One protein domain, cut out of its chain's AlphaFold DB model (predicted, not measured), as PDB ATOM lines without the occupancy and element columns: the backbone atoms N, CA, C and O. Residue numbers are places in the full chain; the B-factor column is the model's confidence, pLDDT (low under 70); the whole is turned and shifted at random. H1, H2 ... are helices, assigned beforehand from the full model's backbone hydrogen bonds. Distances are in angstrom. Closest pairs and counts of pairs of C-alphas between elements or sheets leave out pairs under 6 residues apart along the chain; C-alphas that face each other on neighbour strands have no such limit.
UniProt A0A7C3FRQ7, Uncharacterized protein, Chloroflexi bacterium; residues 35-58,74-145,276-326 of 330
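What this domain is: This is residues 35 to 58, 74 to 145 and 276 to 326 of the 330 residues of an uncharacterized protein of Chloroflexi bacterium (UniProt A0A7C3FRQ7). One long helix, H4, makes the shaft of a loose rod, with a head of shorter helices, H2, H3, H5 and H6, at its first end and H1 packed slantwise on its far part. In the head H2 and H5 cross near the start of H4, and H3 packs with H6 past the end of H2. The printed part has 147 residues with six named helices, H1 to H6 in order, and no named strand: all helix. Its radius of gyration of the C-alphas is 20.5 A, its spans 67 by 30 by 26 A.

How they stand to each other: Start at H4, residues 107 to 141: its residues 126 to 138 touch H1, residues 39 to 56, opposite ways at a steep tilt of 40 degrees, closest at C-alphas 49 and 130, 4.9 A. Its residues 111 to 118 touch residues 84 to 88 of H2, residues 74 to 90, about perpendicular at 86 degrees, closest at C-alphas 88 and 114, 6.6 A. H5, residues 287 to 299, touches H2 the same way at a steep tilt of 48 degrees, closest at C-alphas 81 and 293, 4.4 A. H6, residues 314 to 320, touches H3, residues 95 to 102, closest at C-alphas 316 and 95, 5.2 A. H1 is apart from H2, H3, H5 and H6. Every O i to N i+4 pair is within hydrogen-bond range in the six helices.

Where its parts are: Find C-alpha 107 at (-44.373, -25.496, 41.388); H4 runs 50.2 A to C-alpha 141 at (-44.917, 24.634, 44.381). H1 measures 25.4 A, H2 24.5 A, H5 18.0 A.

The domain as a whole: Cuts leave 20.0 A between C-alphas 58 and 74, and 36.8 A between 145 and 276. The link H5 to H6 is long. Residues 276 to 283 and 322 to 326 have pLDDT under 70.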
ATOM      1  N   GLY A  35     -48.330  31.709  37.421       85.50
ATOM      2  CA  GLY A  35     -47.071  31.299  36.814       85.50
ATOM      3  C   GLY A  35     -47.009  29.796  36.598       85.50
ATOM      4  O   GLY A  35     -47.854  29.047  37.088       85.50
ATOM      5  N   LYS A  36     -46.021  29.351  35.830       92.50
ATOM      6  CA  LYS A  36     -45.727  27.937  35.588       92.50
ATOM      7  C   LYS A  36     -44.515  27.549  36.429       92.50
ATOM      8  O   LYS A  36     -43.556  28.315  36.496       92.50
ATOM      9  N   ILE A  37     -44.564  26.397  37.103       94.94
ATOM     10  CA  ILE A  37     -43.427  25.907  37.905       94.94
ATOM     11  C   ILE A  37     -42.220  25.800  36.970       94.94
ATOM     12  O   ILE A  37     -42.348  25.214  35.900       94.94
ATOM     13  N   ALA A  38     -41.065  26.358  37.334       96.44
ATOM     14  CA  ALA A  38     -39.891  26.310  36.462       96.44
ATOM     15  C   ALA A  38     -39.527  24.847  36.108       96.44
ATOM     16  O   ALA A  38     -39.558  24.002  37.009       96.44
ATOM     17  N   PRO A  39     -39.142  24.526  34.855       96.75
ATOM     18  CA  PRO A  39     -38.841  23.149  34.444       96.75
ATOM     19  C   PRO A  39     -37.812  22.442  35.337       96.75
ATOM     20  O   PRO A  39     -38.006  21.288  35.713       96.75
ATOM     21  N   ALA A  40     -36.762  23.152  35.766       97.12
ATOM     22  CA  ALA A  40     -35.758  22.619  36.690       97.12
ATOM     23  C   ALA A  40     -36.355  22.237  38.057       97.12
ATOM     24  O   ALA A  40     -36.017  21.197  38.625       97.12
ATOM     25  N   THR A  41     -37.281  23.049  38.574       97.31
ATOM     26  CA  THR A  41     -38.014  22.730  39.803       97.31
ATOM     27  C   THR A  41     -38.927  21.530  39.582       97.31
ATOM     28  O   THR A  41     -38.897  20.616  40.395       97.31
ATOM     29  N   MET A  42     -39.674  21.475  38.472       97.69
ATOM     30  CA  MET A  42     -40.547  20.338  38.147       97.69
ATOM     31  C   MET A  42     -39.768  19.015  38.094       97.69
ATOM     32  O   MET A  42     -40.144  18.052  38.758       97.69
ATOM     33  N   ARG A  43     -38.625  18.993  37.400       96.81
ATOM     34  CA  ARG A  43     -37.702  17.848  37.371       96.81
ATOM     35  C   ARG A  43     -37.233  17.434  38.770       96.81
ATOM     36  O   ARG A  43     -37.265  16.253  39.107       96.81
ATOM     37  N   LYS A  44     -36.897  18.394  39.641       97.12
ATOM     38  CA  LYS A  44     -36.556  18.114  41.049       97.12
ATOM     39  C   LYS A  44     -37.720  17.471  41.817       97.12
ATOM     40  O   LYS A  44     -37.484  16.532  42.579       97.12
ATOM     41  N   LEU A  45     -38.952  17.953  41.629       97.31
ATOM     42  CA  LEU A  45     -40.146  17.359  42.249       97.31
ATOM     43  C   LEU A  45     -40.367  15.928  41.749       97.31
ATOM     44  O   LEU A  45     -40.592  15.024  42.547       97.31
ATOM     45  N   ILE A  46     -40.216  15.698  40.444       96.75
ATOM     46  CA  ILE A  46     -40.325  14.368  39.832       96.75
ATOM     47  C   ILE A  46     -39.281  13.415  40.407       96.75
ATOM     48  O   ILE A  46     -39.630  12.309  40.813       96.75
ATOM     49  N   ARG A  47     -38.023  13.844  40.522       95.06
ATOM     50  CA  ARG A  47     -36.952  13.035  41.118       95.06
ATOM     51  C   ARG A  47     -37.245  12.668  42.572       95.06
ATOM     52  O   ARG A  47     -37.076  11.514  42.962       95.06
ATOM     53  N   SER A  48     -37.738  13.626  43.358       95.25
ATOM     54  CA  SER A  48     -38.202  13.388  44.731       95.25
ATOM     55  C   SER A  48     -39.349  12.371  44.766       95.25
ATOM     56  O   SER A  48     -39.312  11.406  45.530       95.25
ATOM     57  N   ALA A  49     -40.338  12.524  43.884       94.69
ATOM     58  CA  ALA A  49     -41.476  11.621  43.779       94.69
ATOM     59  C   ALA A  49     -41.067  10.198  43.359       94.69
ATOM     60  O   ALA A  49     -41.584   9.229  43.920       94.69
ATOM     61  N   ILE A  50     -40.123  10.051  42.420       92.06
ATOM     62  CA  ILE A  50     -39.532   8.761  42.023       92.06
ATOM     63  C   ILE A  50     -38.827   8.121  43.220       92.06
ATOM     64  O   ILE A  50     -39.113   6.970  43.554       92.06
ATOM     65  N   TYR A  51     -37.968   8.872  43.911       91.00
ATOM     66  CA  TYR A  51     -37.255   8.391  45.092       91.00
ATOM     67  C   TYR A  51     -38.216   7.911  46.193       91.00
ATOM     68  O   TYR A  51     -38.093   6.787  46.689       91.00
ATOM     69  N   ASN A  52     -39.225   8.717  46.534       91.62
ATOM     70  CA  ASN A  52     -40.217   8.374  47.554       91.62
ATOM     71  C   ASN A  52     -41.067   7.162  47.141       91.62
ATOM     72  O   ASN A  52     -41.294   6.259  47.952       91.62
ATOM     73  N   ALA A  53     -41.468   7.075  45.868       90.50
ATOM     74  CA  ALA A  53     -42.170   5.912  45.333       90.50
ATOM     75  C   ALA A  53     -41.317   4.635  45.405       90.50
ATOM     76  O   ALA A  53     -41.818   3.590  45.824       90.50
ATOM     77  N   ASN A  54     -40.023   4.717  45.076       86.25
ATOM     78  CA  ASN A  54     -39.082   3.596  45.156       86.25
ATOM     79  C   ASN A  54     -38.821   3.163  46.607       86.25
ATOM     80  O   ASN A  54     -38.756   1.963  46.888       86.25
ATOM     81  N   LYS A  55     -38.773   4.105  47.556       86.62
ATOM     82  CA  LYS A  55     -38.717   3.798  48.994       86.62
ATOM     83  C   LYS A  55     -39.968   3.049  49.463       86.62
ATOM     84  O   LYS A  55     -39.861   2.120  50.265       86.62
ATOM     85  N   LYS A  56     -41.147   3.434  48.960       85.25
ATOM     86  CA  LYS A  56     -42.435   2.858  49.371       85.25
ATOM     87  C   LYS A  56     -42.722   1.499  48.739       85.25
ATOM     88  O   LYS A  56     -43.117   0.557  49.422       85.25
ATOM     89  N   SER A  57     -42.536   1.406  47.432       83.25
ATOM     90  CA  SER A  57     -42.798   0.225  46.620       83.25
ATOM     91  C   SER A  57     -41.738   0.149  45.535       83.25
ATOM     92  O   SER A  57     -41.974   0.560  44.406       83.25
ATOM     93  N   SER A  58     -40.555  -0.349  45.885       77.69
ATOM     94  CA  SER A  58     -39.469  -0.522  44.919       77.69
ATOM     95  C   SER A  58     -39.896  -1.434  43.764       77.69
ATOM     96  O   SER A  58     -40.568  -2.450  43.985       77.69
ATOM     97  N   GLY A  74     -28.185 -15.900  48.370       89.50
ATOM     98  CA  GLY A  74     -28.983 -17.118  48.515       89.50
ATOM     99  C   GLY A  74     -30.035 -17.007  49.623       89.50
ATOM    100  O   GLY A  74     -31.193 -17.388  49.427       89.50
ATOM    101  N   ALA A  75     -29.678 -16.414  50.765       91.12
ATOM    102  CA  ALA A  75     -30.598 -16.178  51.874       91.12
ATOM    103  C   ALA A  75     -31.731 -15.207  51.496       91.12
ATOM    104  O   ALA A  75     -32.893 -15.441  51.859       91.12
ATOM    105  N   VAL A  76     -31.426 -14.148  50.736       89.88
ATOM    106  CA  VAL A  76     -32.431 -13.218  50.198       89.88
ATOM    107  C   VAL A  76     -33.377 -13.939  49.238       89.88
ATOM    108  O   VAL A  76     -34.594 -13.814  49.389       89.88
ATOM    109  N   TYR A  77     -32.863 -14.750  48.311       93.25
ATOM    110  CA  TYR A  77     -33.694 -15.531  47.387       93.25
ATOM    111  C   TYR A  77     -34.607 -16.515  48.113       93.25
ATOM    112  O   TYR A  77     -35.812 -16.545  47.853       93.25
ATOM    113  N   ALA A  78     -34.075 -17.253  49.088       93.25
ATOM    114  CA  ALA A  78     -34.866 -18.184  49.882       93.25
ATOM    115  C   ALA A  78     -35.964 -17.467  50.688       93.25
ATOM    116  O   ALA A  78     -37.084 -17.966  50.828       93.25
ATOM    117  N   LYS A  79     -35.665 -16.275  51.221       93.94
ATOM    118  CA  LYS A  79     -36.653 -15.430  51.899       93.94
ATOM    119  C   LYS A  79     -37.743 -14.963  50.936       93.94
ATOM    120  O   LYS A  79     -38.920 -15.077  51.273       93.94
ATOM    121  N   GLU A  80     -37.380 -14.470  49.756       91.94
ATOM    122  CA  GLU A  80     -38.351 -13.996  48.766       91.94
ATOM    123  C   GLU A  80     -39.220 -15.128  48.202       91.94
ATOM    124  O   GLU A  80     -40.405 -14.899  47.971       91.94
ATOM    125  N   GLY A  81     -38.702 -16.355  48.081       95.19
ATOM    126  CA  GLY A  81     -39.503 -17.535  47.722       95.19
ATOM    127  C   GLY A  81     -40.604 -17.830  48.747       95.19
ATOM    128  O   GLY A  81     -41.758 -18.072  48.391       95.19
ATOM    129  N   ARG A  82     -40.298 -17.692  50.046       95.12
ATOM    130  CA  ARG A  82     -41.303 -17.810  51.121       95.12
ATOM    131  C   ARG A  82     -42.314 -16.662  51.119       95.12
ATOM    132  O   ARG A  82     -43.496 -16.883  51.382       95.12
ATOM    133  N   GLU A  83     -41.886 -15.436  50.828       93.69
ATOM    134  CA  GLU A  83     -42.813 -14.307  50.662       93.69
ATOM    135  C   GLU A  83     -43.710 -14.481  49.431       93.69
ATOM    136  O   GLU A  83     -44.882 -14.101  49.461       93.69
ATOM    137  N   LEU A  84     -43.200 -15.110  48.369       94.69
ATOM    138  CA  LEU A  84     -43.985 -15.456  47.192       94.69
ATOM    139  C   LEU A  84     -45.077 -16.484  47.510       94.69
ATOM    140  O   LEU A  84     -46.201 -16.349  47.037       94.69
ATOM    141  N   PHE A  85     -44.797 -17.452  48.384       96.00
ATOM    142  CA  PHE A  85     -45.810 -18.387  48.881       96.00
ATOM    143  C   PHE A  85     -46.923 -17.678  49.669       96.00
ATOM    144  O   PHE A  85     -48.111 -17.915  49.440       96.00
ATOM    145  N   LYS A  86     -46.565 -16.733  50.549       94.19
ATOM    146  CA  LYS A  86     -47.557 -15.901  51.258       94.19
ATOM    147  C   LYS A  86     -48.392 -15.065  50.289       94.19
ATOM    148  O   LYS A  86     -49.592 -14.897  50.499       94.19
ATOM    149  N   TYR A  87     -47.758 -14.533  49.246       92.31
ATOM    150  CA  TYR A  87     -48.436 -13.798  48.184       92.31
ATOM    151  C   TYR A  87     -49.455 -14.682  47.456       92.31
ATOM    152  O   TYR A  87     -50.608 -14.279  47.324       92.31
ATOM    153  N   PHE A  88     -49.053 -15.897  47.071       94.31
ATOM    154  CA  PHE A  88     -49.905 -16.882  46.406       94.31
ATOM    155  C   PHE A  88     -51.158 -17.227  47.226       94.31
ATOM    156  O   PHE A  88     -52.254 -17.274  46.678       94.31
ATOM    157  N   HIS A  89     -51.025 -17.385  48.549       92.94
ATOM    158  CA  HIS A  89     -52.181 -17.568  49.438       92.94
ATOM    159  C   HIS A  89     -53.076 -16.324  49.491       92.94
ATOM    160  O   HIS A  89     -54.288 -16.411  49.312       92.94
ATOM    161  N   LYS A  90     -52.473 -15.151  49.719       90.25
ATOM    162  CA  LYS A  90     -53.203 -13.903  49.975       90.25
ATOM    163  C   LYS A  90     -53.965 -13.380  48.756       90.25
ATOM    164  O   LYS A  90     -55.010 -12.759  48.931       90.25
ATOM    165  N   TYR A  91     -53.418 -13.565  47.558       87.56
ATOM    166  CA  TYR A  91     -53.934 -12.976  46.322       87.56
ATOM    167  C   TYR A  91     -54.425 -14.028  45.320       87.56
ATOM    168  O   TYR A  91     -54.411 -13.777  44.115       87.56
ATOM    169  N   CYS A  92     -54.895 -15.187  45.798       88.81
ATOM    170  CA  CYS A  92     -55.691 -16.071  44.950       88.81
ATOM    171  C   CYS A  92     -56.931 -15.303  44.449       88.81
ATOM    172  O   CYS A  92     -57.547 -14.552  45.208       88.81
ATOM    173  N   GLY A  93     -57.253 -15.416  43.157       83.38
ATOM    174  CA  GLY A  93     -58.372 -14.668  42.577       83.38
ATOM    175  C   GLY A  93     -59.705 -15.217  43.076       83.38
ATOM    176  O   GLY A  93     -60.414 -14.584  43.852       83.38
ATOM    177  N   ASP A  94     -60.006 -16.434  42.641       90.31
ATOM    178  CA  ASP A  94     -61.077 -17.278  43.166       90.31
ATOM    179  C   ASP A  94     -60.453 -18.629  43.555       90.31
ATOM    180  O   ASP A  94     -59.709 -19.181  42.737       90.31
ATOM    181  N   PRO A  95     -60.693 -19.174  44.765       93.25
ATOM    182  CA  PRO A  95     -60.083 -20.428  45.204       93.25
ATOM    183  C   PRO A  95     -60.251 -21.594  44.223       93.25
ATOM    184  O   PRO A  95     -59.288 -22.318  43.976       93.25
ATOM    185  N   ALA A  96     -61.438 -21.769  43.635       94.62
ATOM    186  CA  ALA A  96     -61.708 -22.867  42.707       94.62
ATOM    187  C   ALA A  96     -61.015 -22.658  41.352       94.62
ATOM    188  O   ALA A  96     -60.353 -23.563  40.845       94.62
ATOM    189  N   SER A  97     -61.104 -21.452  40.797       93.94
ATOM    190  CA  SER A  97     -60.445 -21.070  39.546       93.94
ATOM    191  C   SER A  97     -58.928 -21.143  39.677       93.94
ATOM    192  O   SER A  97     -58.262 -21.655  38.782       93.94
ATOM    193  N   THR A  98     -58.380 -20.700  40.811       93.00
ATOM    194  CA  THR A  98     -56.944 -20.784  41.104       93.00
ATOM    195  C   THR A  98     -56.518 -22.246  41.248       93.00
ATOM    196  O   THR A  98     -55.519 -22.646  40.661       93.00
ATOM    197  N   ALA A  99     -57.295 -23.079  41.954       94.44
ATOM    198  CA  ALA A  99     -57.032 -24.517  42.056       94.44
ATOM    199  C   ALA A  99     -57.029 -25.204  40.681       94.44
ATOM    200  O   ALA A  99     -56.116 -25.967  40.375       94.44
ATOM    201  N   HIS A 100     -58.003 -24.888  39.824       96.19
ATOM    202  CA  HIS A 100     -58.049 -25.375  38.445       96.19
ATOM    203  C   HIS A 100     -56.837 -24.906  37.629       96.19
ATOM    204  O   HIS A 100     -56.248 -25.691  36.892       96.19
ATOM    205  N   GLN A 101     -56.433 -23.642  37.778       94.56
ATOM    206  CA  GLN A 101     -55.280 -23.079  37.075       94.56
ATOM    207  C   GLN A 101     -53.963 -23.752  37.450       94.56
ATOM    208  O   GLN A 101     -53.094 -23.838  36.582       94.56
ATOM    209  N   VAL A 102     -53.794 -24.189  38.702       96.12
ATOM    210  CA  VAL A 102     -52.554 -24.840  39.157       96.12
ATOM    211  C   VAL A 102     -52.567 -26.357  39.001       96.12
ATOM    212  O   VAL A 102     -51.502 -26.961  39.019       96.12
ATOM    213  N   TYR A 103     -53.737 -26.973  38.826       97.06
ATOM    214  CA  TYR A 103     -53.875 -28.425  38.746       97.06
ATOM    215  C   TYR A 103     -52.953 -29.041  37.681       97.06
ATOM    216  O   TYR A 103     -52.930 -28.591  36.534       97.06
ATOM    217  N   LYS A 104     -52.204 -30.082  38.072       97.31
ATOM    218  CA  LYS A 104     -51.187 -30.778  37.257       97.31
ATOM    219  C   LYS A 104     -50.026 -29.907  36.765       97.31
ATOM    220  O   LYS A 104     -49.315 -30.304  35.845       97.31
ATOM    221  N   LYS A 105     -49.808 -28.729  37.350       97.88
ATOM    222  CA  LYS A 105     -48.628 -27.908  37.059       97.88
ATOM    223  C   LYS A 105     -47.550 -28.127  38.109       97.88
ATOM    224  O   LYS A 105     -47.858 -28.403  39.267       97.88
ATOM    225  N   HIS A 106     -46.300 -27.974  37.695       98.44
ATOM    226  CA  HIS A 106     -45.157 -28.020  38.594       98.44
ATOM    227  C   HIS A 106     -45.001 -26.681  39.332       98.44
ATOM    228  O   HIS A 106     -45.307 -25.613  38.786       98.44
ATOM    229  N   TYR A 107     -44.503 -26.708  40.571       97.81
ATOM    230  CA  TYR A 107     -44.373 -25.496  41.388       97.81
ATOM    231  C   TYR A 107     -43.478 -24.422  40.758       97.81
ATOM    232  O   TYR A 107     -43.679 -23.240  41.032       97.81
ATOM    233  N   THR A 108     -42.510 -24.790  39.914       97.19
ATOM    234  CA  THR A 108     -41.632 -23.817  39.242       97.19
ATOM    235  C   THR A 108     -42.408 -22.932  38.274       97.19
ATOM    236  O   THR A 108     -42.176 -21.724  38.242       97.19
ATOM    237  N   ASP A 109     -43.364 -23.486  37.529       95.81
ATOM    238  CA  ASP A 109     -44.186 -22.717  36.592       95.81
ATOM    239  C   ASP A 109     -45.129 -21.778  37.339       95.81
ATOM    240  O   ASP A 109     -45.224 -20.594  37.006       95.81
ATOM    241  N   ILE A 110     -45.741 -22.275  38.418       95.50
ATOM    242  CA  ILE A 110     -46.579 -21.456  39.298       95.50
ATOM    243  C   ILE A 110     -45.747 -20.349  39.948       95.50
ATOM    244  O   ILE A 110     -46.136 -19.186  39.911       95.50
ATOM    245  N   GLY A 111     -44.574 -20.676  40.487       95.25
ATOM    246  CA  GLY A 111     -43.662 -19.711  41.093       95.25
ATOM    247  C   GLY A 111     -43.245 -18.618  40.109       95.25
ATOM    248  O   GLY A 111     -43.284 -17.437  40.453       95.25
ATOM    249  N   ARG A 112     -42.934 -18.967  38.855       93.94
ATOM    250  CA  ARG A 112     -42.610 -17.985  37.805       93.94
ATOM    251  C   ARG A 112     -43.776 -17.043  37.518       93.94
ATOM    252  O   ARG A 112     -43.579 -15.830  37.436       93.94
ATOM    253  N   GLU A 113     -44.983 -17.584  37.378       91.88
ATOM    254  CA  GLU A 113     -46.190 -16.790  37.143       91.88
ATOM    255  C   GLU A 113     -46.479 -15.848  38.320       91.88
ATOM    256  O   GLU A 113     -46.658 -14.643  38.130       91.88
ATOM    257  N   GLN A 114     -46.447 -16.367  39.548       92.38
ATOM    258  CA  GLN A 114     -46.678 -15.571  40.752       92.38
ATOM    259  C   GLN A 114     -45.624 -14.479  40.921       92.38
ATOM    260  O   GLN A 114     -45.959 -13.355  41.301       92.38
ATOM    261  N   PHE A 115     -44.355 -14.780  40.626       91.19
ATOM    262  CA  PHE A 115     -43.279 -13.799  40.707       91.19
ATOM    263  C   PHE A 115     -43.555 -12.639  39.750       91.19
ATOM    264  O   PHE A 115     -43.602 -11.498  40.199       91.19
ATOM    265  N   ARG A 116     -43.861 -12.937  38.478       87.56
ATOM    266  CA  ARG A 116     -44.226 -11.936  37.460       87.56
ATOM    267  C   ARG A 116     -45.433 -11.096  37.875       87.56
ATOM    268  O   ARG A 116     -45.386  -9.870  37.779       87.56
ATOM    269  N   ASN A 117     -46.492 -11.728  38.379       88.06
ATOM    270  CA  ASN A 117     -47.693 -11.025  38.839       88.06
ATOM    271  C   ASN A 117     -47.376 -10.059  39.990       88.06
ATOM    272  O   ASN A 117     -47.800  -8.899  39.970       88.06
ATOM    273  N   ARG A 118     -46.565 -10.504  40.958       87.31
ATOM    274  CA  ARG A 118     -46.085  -9.666  42.060       87.31
ATOM    275  C   ARG A 118     -45.202  -8.517  41.557       87.31
ATOM    276  O   ARG A 118     -45.333  -7.415  42.093       87.31
ATOM    277  N   THR A 119     -44.361  -8.730  40.537       84.25
ATOM    278  CA  THR A 119     -43.571  -7.668  39.877       84.25
ATOM    279  C   THR A 119     -44.475  -6.588  39.311       84.25
ATOM    280  O   THR A 119     -44.405  -5.435  39.734       84.25
ATOM    281  N   LEU A 120     -45.391  -6.980  38.424       83.94
ATOM    282  CA  LEU A 120     -46.297  -6.062  37.739       83.94
ATOM    283  C   LEU A 120     -47.176  -5.301  38.735       83.94
ATOM    284  O   LEU A 120     -47.473  -4.121  38.550       83.94
ATOM    285  N   GLN A 121     -47.595  -5.952  39.823       84.50
ATOM    286  CA  GLN A 121     -48.344  -5.278  40.876       84.50
ATOM    287  C   GLN A 121     -47.499  -4.216  41.591       84.50
ATOM    288  O   GLN A 121     -47.988  -3.102  41.793       84.50
ATOM    289  N   LYS A 122     -46.246  -4.522  41.953       84.56
ATOM    290  CA  LYS A 122     -45.335  -3.544  42.567       84.56
ATOM    291  C   LYS A 122     -45.046  -2.370  41.635       84.56
ATOM    292  O   LYS A 122     -45.073  -1.234  42.101       84.56
ATOM    293  N   GLU A 123     -44.842  -2.618  40.343       83.75
ATOM    294  CA  GLU A 123     -44.662  -1.569  39.328       83.75
ATOM    295  C   GLU A 123     -45.888  -0.644  39.251       83.75
ATOM    296  O   GLU A 123     -45.758   0.583  39.293       83.75
ATOM    297  N   ARG A 124     -47.101  -1.215  39.219       84.50
ATOM    298  CA  ARG A 124     -48.357  -0.442  39.231       84.50
ATOM    299  C   ARG A 124     -48.504   0.392  40.503       84.50
ATOM    300  O   ARG A 124     -48.919   1.548  40.421       84.50
ATOM    301  N   MET A 125     -48.164  -0.174  41.663       85.81
ATOM    302  CA  MET A 125     -48.192   0.539  42.945       85.81
ATOM    303  C   MET A 125     -47.160   1.667  42.987       85.81
ATOM    304  O   MET A 125     -47.499   2.776  43.382       85.81
ATOM    305  N   ASN A 126     -45.929   1.408  42.542       89.75
ATOM    306  CA  ASN A 126     -44.861   2.402  42.438       89.75
ATOM    307  C   ASN A 126     -45.295   3.600  41.585       89.75
ATOM    308  O   ASN A 126     -45.192   4.744  42.023       89.75
ATOM    309  N   SER A 127     -45.856   3.331  40.403       90.00
ATOM    310  CA  SER A 127     -46.415   4.371  39.541       90.00
ATOM    311  C   SER A 127     -47.519   5.166  40.247       90.00
ATOM    312  O   SER A 127     -47.542   6.388  40.137       90.00
ATOM    313  N   GLY A 128     -48.398   4.494  40.997       91.31
ATOM    314  CA  GLY A 128     -49.401   5.142  41.843       91.31
ATOM    315  C   GLY A 128     -48.781   6.138  42.823       91.31
ATOM    316  O   GLY A 128     -49.118   7.318  42.777       91.31
ATOM    317  N   TRP A 129     -47.833   5.679  43.645       92.25
ATOM    318  CA  TRP A 129     -47.150   6.514  44.640       92.25
ATOM    319  C   TRP A 129     -46.450   7.719  44.019       92.25
ATOM    320  O   TRP A 129     -46.578   8.834  44.517       92.25
ATOM    321  N   ARG A 130     -45.759   7.515  42.894       93.69
ATOM    322  CA  ARG A 130     -45.042   8.582  42.190       93.69
ATOM    323  C   ARG A 130     -45.962   9.743  41.837       93.69
ATOM    324  O   ARG A 130     -45.633  10.888  42.120       93.69
ATOM    325  N   TYR A 131     -47.117   9.462  41.241       95.06
ATOM    326  CA  TYR A 131     -48.029  10.526  40.829       95.06
ATOM    327  C   TYR A 131     -48.781  11.163  41.994       95.06
ATOM    328  O   TYR A 131     -49.142  12.331  41.894       95.06
ATOM    329  N   GLN A 132     -48.982  10.441  43.096       94.38
ATOM    330  CA  GLN A 132     -49.535  11.026  44.315       94.38
ATOM    331  C   GLN A 132     -48.561  12.037  44.935       94.38
ATOM    332  O   GLN A 132     -48.947  13.185  45.142       94.38
ATOM    333  N   TYR A 133     -47.291  11.656  45.134       95.62
ATOM    334  CA  TYR A 133     -46.260  12.575  45.634       95.62
ATOM    335  C   TYR A 133     -46.043  13.760  44.685       95.62
ATOM    336  O   TYR A 133     -46.015  14.905  45.122       95.62
ATOM    337  N   LEU A 134     -45.972  13.509  43.374       97.06
ATOM    338  CA  LEU A 134     -45.811  14.583  42.396       97.06
ATOM    339  C   LEU A 134     -46.986  15.569  42.418       97.06
ATOM    340  O   LEU A 134     -46.769  16.769  42.290       97.06
ATOM    341  N   ALA A 135     -48.222  15.091  42.579       96.88
ATOM    342  CA  ALA A 135     -49.399  15.953  42.582       96.88
ATOM    343  C   ALA A 135     -49.428  16.914  43.781       96.88
ATOM    344  O   ALA A 135     -49.666  18.107  43.584       96.88
ATOM    345  N   ILE A 136     -49.167  16.423  44.999       96.44
ATOM    346  CA  ILE A 136     -49.127  17.275  46.199       96.44
ATOM    347  C   ILE A 136     -47.953  18.264  46.145       96.44
ATOM    348  O   ILE A 136     -48.127  19.446  46.454       96.44
ATOM    349  N   ASP A 137     -46.783  17.820  45.681       96.19
ATOM    350  CA  ASP A 137     -45.599  18.668  45.544       96.19
ATOM    351  C   ASP A 137     -45.814  19.751  44.477       96.19
ATOM    352  O   ASP A 137     -45.522  20.926  44.708       96.19
ATOM    353  N   ALA A 138     -46.394  19.390  43.327       96.75
ATOM    354  CA  ALA A 138     -46.729  20.344  42.275       96.75
ATOM    355  C   ALA A 138     -47.762  21.364  42.763       96.75
ATOM    356  O   ALA A 138     -47.548  22.563  42.593       96.75
ATOM    357  N   ALA A 139     -48.826  20.920  43.441       96.31
ATOM    358  CA  ALA A 139     -49.807  21.823  44.036       96.31
ATOM    359  C   ALA A 139     -49.135  22.807  45.010       96.31
ATOM    360  O   ALA A 139     -49.378  24.012  44.934       96.31
ATOM    361  N   THR A 140     -48.234  22.319  45.864       95.62
ATOM    362  CA  THR A 140     -47.487  23.139  46.831       95.62
ATOM    363  C   THR A 140     -46.587  24.167  46.137       95.62
ATOM    364  O   THR A 140     -46.591  25.341  46.501       95.62
ATOM    365  N   CYS A 141     -45.848  23.762  45.102       96.00
ATOM    366  CA  CYS A 141     -44.917  24.634  44.381       96.00
ATOM    367  C   CYS A 141     -45.573  25.527  43.316       96.00
ATOM    368  O   CYS A 141     -44.921  26.434  42.797       96.00
ATOM    369  N   SER A 142     -46.844  25.292  42.981       94.75
ATOM    370  CA  SER A 142     -47.581  26.035  41.951       94.75
ATOM    371  C   SER A 142     -47.793  27.515  42.282       94.75
ATOM    372  O   SER A 142     -48.045  28.313  41.381       94.75
ATOM    373  N   ASN A 143     -47.737  27.879  43.570       92.25
ATOM    374  CA  ASN A 143     -48.129  29.189  44.110       92.25
ATOM    375  C   ASN A 143     -49.572  29.620  43.769       92.25
ATOM    376  O   ASN A 143     -49.942  30.779  43.980       92.25
ATOM    377  N   ARG A 144     -50.411  28.708  43.255       95.38
ATOM    378  CA  ARG A 144     -51.827  28.976  42.970       95.38
ATOM    379  C   ARG A 144     -52.675  28.932  44.240       95.38
ATOM    380  O   ARG A 144     -53.599  29.729  44.402       95.38
ATOM    381  N   PHE A 145     -52.367  27.990  45.125       96.62
ATOM    382  CA  PHE A 145     -53.136  27.713  46.334       96.62
ATOM    383  C   PHE A 145     -52.636  28.550  47.511       96.62
ATOM    384  O   PHE A 145     -51.440  28.783  47.665       96.62
ATOM    385  N   PRO A 276     -31.897   1.522  31.894       58.47
ATOM    386  CA  PRO A 276     -33.023   0.905  31.214       58.47
ATOM    387  C   PRO A 276     -33.321  -0.442  31.864       58.47
ATOM    388  O   PRO A 276     -32.534  -1.386  31.739       58.47
ATOM    389  N   GLU A 277     -34.425  -0.518  32.612       54.78
ATOM    390  CA  GLU A 277     -34.793  -1.748  33.295       54.78
ATOM    391  C   GLU A 277     -34.865  -2.829  32.215       54.78
ATOM    392  O   GLU A 277     -35.597  -2.687  31.228       54.78
ATOM    393  N   ARG A 278     -34.089  -3.914  32.362       51.50
ATOM    394  CA  ARG A 278     -34.325  -5.104  31.542       51.50
ATOM    395  C   ARG A 278     -35.788  -5.457  31.763       51.50
ATOM    396  O   ARG A 278     -36.158  -5.786  32.889       51.50
ATOM    397  N   ILE A 279     -36.600  -5.319  30.710       51.59
ATOM    398  CA  ILE A 279     -38.050  -5.543  30.738       51.59
ATOM    399  C   ILE A 279     -38.312  -6.778  31.603       51.59
ATOM    400  O   ILE A 279     -37.694  -7.814  31.364       51.59
ATOM    401  N   SER A 280     -39.197  -6.680  32.602       52.84
ATOM    402  CA  SER A 280     -39.389  -7.698  33.654       52.84
ATOM    403  C   SER A 280     -39.660  -9.120  33.135       52.84
ATOM    404  O   SER A 280     -39.462 -10.105  33.848       52.84
ATOM    405  N   VAL A 281     -40.037  -9.241  31.861       49.94
ATOM    406  CA  VAL A 281     -40.159 -10.485  31.090       49.94
ATOM    407  C   VAL A 281     -38.829 -11.261  30.975       49.94
ATOM    408  O   VAL A 281     -38.865 -12.488  30.877       49.94
ATOM    409  N   TYR A 282     -37.678 -10.585  31.055       54.66
ATOM    410  CA  TYR A 282     -36.328 -11.160  30.950       54.66
ATOM    411  C   TYR A 282     -35.623 -11.367  32.295       54.66
ATOM    412  O   TYR A 282     -34.444 -11.721  32.309       54.66
ATOM    413  N   ILE A 283     -36.297 -11.136  33.427       65.38
ATOM    414  CA  ILE A 283     -35.704 -11.455  34.728       65.38
ATOM    415  C   ILE A 283     -35.636 -12.977  34.835       65.38
ATOM    416  O   ILE A 283     -36.656 -13.648  35.010       65.38
ATOM    417  N   GLU A 284     -34.429 -13.518  34.709       80.06
ATOM    418  CA  GLU A 284     -34.150 -14.904  35.049       80.06
ATOM    419  C   GLU A 284     -34.433 -15.084  36.543       80.06
ATOM    420  O   GLU A 284     -33.813 -14.447  37.395       80.06
ATOM    421  N   ILE A 285     -35.449 -15.885  36.863       88.31
ATOM    422  CA  ILE A 285     -35.871 -16.092  38.246       88.31
ATOM    423  C   ILE A 285     -34.924 -17.125  38.863       88.31
ATOM    424  O   ILE A 285     -34.901 -18.257  38.374       88.31
ATOM    425  N   PRO A 286     -34.180 -16.782  39.933       91.25
ATOM    426  CA  PRO A 286     -33.210 -17.694  40.523       91.25
ATOM    427  C   PRO A 286     -33.862 -18.998  40.984       91.25
ATOM    428  O   PRO A 286     -34.873 -18.969  41.691       91.25
ATOM    429  N   THR A 287     -33.253 -20.139  40.656       94.12
ATOM    430  CA  THR A 287     -33.765 -21.465  41.045       94.12
ATOM    431  C   THR A 287     -33.938 -21.578  42.557       94.12
ATOM    432  O   THR A 287     -34.995 -21.991  43.007       94.12
ATOM    433  N   ILE A 288     -32.996 -21.040  43.345       94.75
ATOM    434  CA  ILE A 288     -33.064 -20.999  44.821       94.75
ATOM    435  C   ILE A 288     -34.374 -20.367  45.326       94.75
ATOM    436  O   ILE A 288     -34.943 -20.804  46.329       94.75
ATOM    437  N   LEU A 289     -34.874 -19.330  44.643       96.00
ATOM    438  CA  LEU A 289     -36.139 -18.686  44.993       96.00
ATOM    439  C   LEU A 289     -37.322 -19.613  44.701       96.00
ATOM    440  O   LEU A 289     -38.216 -19.745  45.541       96.00
ATOM    441  N   LEU A 290     -37.330 -20.239  43.521       97.25
ATOM    442  CA  LEU A 290     -38.376 -21.178  43.119       97.25
ATOM    443  C   LEU A 290     -38.387 -22.406  44.034       97.25
ATOM    444  O   LEU A 290     -39.460 -22.793  44.485       97.25
ATOM    445  N   ASP A 291     -37.225 -22.948  44.382       97.62
ATOM    446  CA  ASP A 291     -37.080 -24.090  45.288       97.62
ATOM    447  C   ASP A 291     -37.604 -23.753  46.686       97.62
ATOM    448  O   ASP A 291     -38.315 -24.544  47.305       97.62
ATOM    449  N   ALA A 292     -37.323 -22.547  47.190       97.50
ATOM    450  CA  ALA A 292     -37.860 -22.095  48.470       97.50
ATOM    451  C   ALA A 292     -39.387 -21.904  48.442       97.50
ATOM    452  O   ALA A 292     -40.051 -22.165  49.448       97.50
ATOM    453  N   PHE A 293     -39.949 -21.469  47.308       98.06
ATOM    454  CA  PHE A 293     -41.397 -21.438  47.088       98.06
ATOM    455  C   PHE A 293     -41.986 -22.857  47.049       98.06
ATOM    456  O   PHE A 293     -42.933 -23.138  47.781       98.06
ATOM    457  N   GLY A 294     -41.386 -23.764  46.271       97.88
ATOM    458  CA  GLY A 294     -41.785 -25.168  46.164       97.88
ATOM    459  C   GLY A 294     -41.753 -25.881  47.509       97.88
ATOM    460  O   GLY A 294     -42.738 -26.496  47.902       97.88
ATOM    461  N   LYS A 295     -40.680 -25.695  48.286       97.94
ATOM    462  CA  LYS A 295     -40.562 -26.223  49.650       97.94
ATOM    463  C   LYS A 295     -41.690 -25.730  50.557       97.94
ATOM    464  O   LYS A 295     -42.265 -26.530  51.286       97.94
ATOM    465  N   ALA A 296     -42.044 -24.446  50.494       97.62
ATOM    466  CA  ALA A 296     -43.164 -23.917  51.272       97.62
ATOM    467  C   ALA A 296     -44.517 -24.514  50.830       97.62
ATOM    468  O   ALA A 296     -45.363 -24.814  51.672       97.62
ATOM    469  N   CYS A 297     -44.715 -24.741  49.527       97.12
ATOM    470  CA  CYS A 297     -45.884 -25.454  49.005       97.12
ATOM    471  C   CYS A 297     -45.924 -26.923  49.466       97.12
ATOM    472  O   CYS A 297     -46.989 -27.395  49.868       97.12
ATOM    473  N   GLN A 298     -44.783 -27.619  49.470       97.00
ATOM    474  CA  GLN A 298     -44.647 -28.987  49.981       97.00
ATOM    475  C   GLN A 298     -44.987 -29.061  51.474       97.00
ATOM    476  O   GLN A 298     -45.775 -29.903  51.893       97.00
ATOM    477  N   GLU A 299     -44.438 -28.146  52.279       95.94
ATOM    478  CA  GLU A 299     -44.693 -28.054  53.723       95.94
ATOM    479  C   GLU A 299     -46.170 -27.761  54.035       95.94
ATOM    480  O   GLU A 299     -46.677 -28.168  55.079       95.94
ATOM    481  N   ALA A 300     -46.876 -27.095  53.118       94.50
ATOM    482  CA  ALA A 300     -48.320 -26.879  53.182       94.50
ATOM    483  C   ALA A 300     -49.150 -28.052  52.618       94.50
ATOM    484  O   ALA A 300     -50.382 -27.974  52.590       94.50
ATOM    485  N   GLY A 301     -48.494 -29.127  52.171       95.44
ATOM    486  CA  GLY A 301     -49.120 -30.318  51.603       95.44
ATOM    487  C   GLY A 301     -49.830 -30.056  50.278       95.44
ATOM    488  O   GLY A 301     -50.874 -30.650  50.043       95.44
ATOM    489  N   LEU A 302     -49.345 -29.113  49.462       96.06
ATOM    490  CA  LEU A 302     -49.965 -28.747  48.179       96.06
ATOM    491  C   LEU A 302     -49.425 -29.535  46.981       96.06
ATOM    492  O   LEU A 302     -50.057 -29.522  45.924       96.06
ATOM    493  N   LEU A 303     -48.257 -30.152  47.139       97.69
ATOM    494  CA  LEU A 303     -47.507 -30.823  46.082       97.69
ATOM    495  C   LEU A 303     -47.370 -32.317  46.393       97.69
ATOM    496  O   LEU A 303     -47.379 -32.705  47.565       97.69
ATOM    497  N   ASP A 304     -47.223 -33.131  45.353       96.25
ATOM    498  CA  ASP A 304     -46.752 -34.517  45.463       96.25
ATOM    499  C   ASP A 304     -45.219 -34.596  45.591       96.25
ATOM    500  O   ASP A 304     -44.554 -33.592  45.854       96.25
ATOM    501  N   GLU A 305     -44.651 -35.799  45.489       95.19
ATOM    502  CA  GLU A 305     -43.205 -36.025  45.617       95.19
ATOM    503  C   GLU A 305     -42.424 -35.444  44.429       95.19
ATOM    504  O   GLU A 305     -41.275 -35.029  44.577       95.19
ATOM    505  N   GLU A 306     -43.066 -35.349  43.265       96.88
ATOM    506  CA  GLU A 306     -42.514 -34.804  42.030       96.88
ATOM    507  C   GLU A 306     -42.694 -33.281  41.900       96.88
ATOM    508  O   GLU A 306     -42.240 -32.694  40.916       96.88
ATOM    509  N   GLY A 307     -43.338 -32.623  42.869       97.12
ATOM    510  CA  GLY A 307     -43.509 -31.170  42.901       97.12
ATOM    511  C   GLY A 307     -44.709 -30.638  42.103       97.12
ATOM    512  O   GLY A 307     -44.740 -29.449  41.758       97.12
ATOM    513  N   TYR A 308     -45.699 -31.480  41.802       98.19
ATOM    514  CA  TYR A 308     -46.913 -31.131  41.064       98.19
ATOM    515  C   TYR A 308     -48.129 -30.944  41.976       98.19
ATOM    516  O   TYR A 308     -48.347 -31.662  42.951       98.19
ATOM    517  N   PHE A 309     -49.001 -30.004  41.606       96.56
ATOM    518  CA  PHE A 309     -50.306 -29.816  42.248       96.56
ATOM    519  C   PHE A 309     -51.322 -30.862  41.750       96.56
ATOM    520  O   PHE A 309     -52.194 -30.560  40.927       96.56
ATOM    521  N   ASN A 310     -51.211 -32.105  42.224       94.88
ATOM    522  CA  ASN A 310     -52.023 -33.232  41.740       94.88
ATOM    523  C   ASN A 310     -53.306 -33.516  42.545       94.88
ATOM    524  O   ASN A 310     -54.196 -34.210  42.046       94.88
ATOM    525  N   ASP A 311     -53.482 -32.926  43.730       92.81
ATOM    526  CA  ASP A 311     -54.775 -32.924  44.426       92.81
ATOM    527  C   ASP A 311     -55.597 -31.692  44.014       92.81
ATOM    528  O   ASP A 311     -55.292 -30.557  44.374       92.81
ATOM    529  N   ARG A 312     -56.692 -31.917  43.278       91.56
ATOM    530  CA  ARG A 312     -57.591 -30.856  42.786       91.56
ATOM    531  C   ARG A 312     -58.344 -30.089  43.886       91.56
ATOM    532  O   ARG A 312     -58.856 -29.003  43.629       91.56
ATOM    533  N   HIS A 313     -58.469 -30.647  45.090       93.00
ATOM    534  CA  HIS A 313     -59.223 -30.059  46.202       93.00
ATOM    535  C   HIS A 313     -58.322 -29.408  47.251       93.00
ATOM    536  O   HIS A 313     -58.758 -28.493  47.954       93.00
ATOM    537  N   GLN A 314     -57.074 -29.852  47.364       92.81
ATOM    538  CA  GLN A 314     -56.156 -29.367  48.386       92.81
ATOM    539  C   GLN A 314     -55.833 -27.863  48.269       92.81
ATOM    540  O   GLN A 314     -55.930 -27.178  49.293       92.81
ATOM    541  N   PRO A 315     -55.587 -27.280  47.074       92.56
ATOM    542  CA  PRO A 315     -55.459 -25.831  46.928       92.56
ATOM    543  C   PRO A 315     -56.719 -25.076  47.370       92.56
ATOM    544  O   PRO A 315     -56.613 -24.060  48.050       92.56
ATOM    545  N   VAL A 316     -57.921 -25.594  47.079       93.12
ATOM    546  CA  VAL A 316     -59.181 -24.970  47.532       93.12
ATOM    547  C   VAL A 316     -59.229 -24.907  49.057       93.12
ATOM    548  O   VAL A 316     -59.497 -23.849  49.620       93.12
ATOM    549  N   ARG A 317     -58.919 -26.016  49.744       92.94
ATOM    550  CA  ARG A 317     -58.853 -26.043  51.216       92.94
ATOM    551  C   ARG A 317     -57.824 -25.049  51.743       92.94
ATOM    552  O   ARG A 317     -58.097 -24.347  52.712       92.94
ATOM    553  N   PHE A 318     -56.663 -24.976  51.105       92.50
ATOM    554  CA  PHE A 318     -55.594 -24.056  51.476       92.50
ATOM    555  C   PHE A 318     -56.008 -22.584  51.366       92.50
ATOM    556  O   PHE A 318     -55.785 -21.823  52.306       92.50
ATOM    557  N   PHE A 319     -56.653 -22.183  50.269       91.69
ATOM    558  CA  PHE A 319     -57.103 -20.802  50.071       91.69
ATOM    559  C   PHE A 319     -58.307 -20.434  50.947       91.69
ATOM    560  O   PHE A 319     -58.390 -19.309  51.438       91.69
ATOM    561  N   CYS A 320     -59.230 -21.373  51.174       88.81
ATOM    562  CA  CYS A 320     -60.420 -21.134  51.992       88.81
ATOM    563  C   CYS A 320     -60.120 -21.106  53.500       88.81
ATOM    564  O   CYS A 320     -60.857 -20.480  54.263       88.81
ATOM    565  N   ASN A 321     -59.046 -21.762  53.945       82.94
ATOM    566  CA  ASN A 321     -58.649 -21.773  55.348       82.94
ATOM    567  C   ASN A 321     -57.685 -20.619  55.663       82.94
ATOM    568  O   ASN A 321     -56.777 -20.293  54.897       82.94
ATOM    569  N   LYS A 322     -57.829 -20.018  56.854       59.81
ATOM    570  CA  LYS A 322     -56.757 -19.181  57.416       59.81
ATOM    571  C   LYS A 322     -55.552 -20.095  57.615       59.81
ATOM    572  O   LYS A 322     -55.702 -21.107  58.297       59.81
ATOM    573  N   LEU A 323     -54.403 -19.750  57.020       55.22
ATOM    574  CA  LEU A 323     -53.137 -20.469  57.205       55.22
ATOM    575  C   LEU A 323     -53.031 -20.951  58.661       55.22
ATOM    576  O   LEU A 323     -53.191 -20.115  59.566       55.22
ATOM    577  N   PRO A 324     -52.766 -22.247  58.919       48.03
ATOM    578  CA  PRO A 324     -52.323 -22.662  60.240       48.03
ATOM    579  C   PRO A 324     -51.192 -21.712  60.622       48.03
ATOM    580  O   PRO A 324     -50.299 -21.476  59.802       48.03
ATOM    581  N   ARG A 325     -51.260 -21.084  61.805       46.00
ATOM    582  CA  ARG A 325     -50.149 -20.257  62.295       46.00
ATOM    583  C   ARG A 325     -48.906 -21.122  62.150       46.00
ATOM    584  O   ARG A 325     -48.829 -22.131  62.842       46.00
ATOM    585  N   MET A 326     -48.006 -20.776  61.223       46.00
ATOM    586  CA  MET A 326     -46.745 -21.490  61.065       46.00
ATOM    587  C   MET A 326     -46.053 -21.391  62.417       46.00
ATOM    588  O   MET A 326     -45.590 -20.320  62.812       46.00
TER     589      MET A 326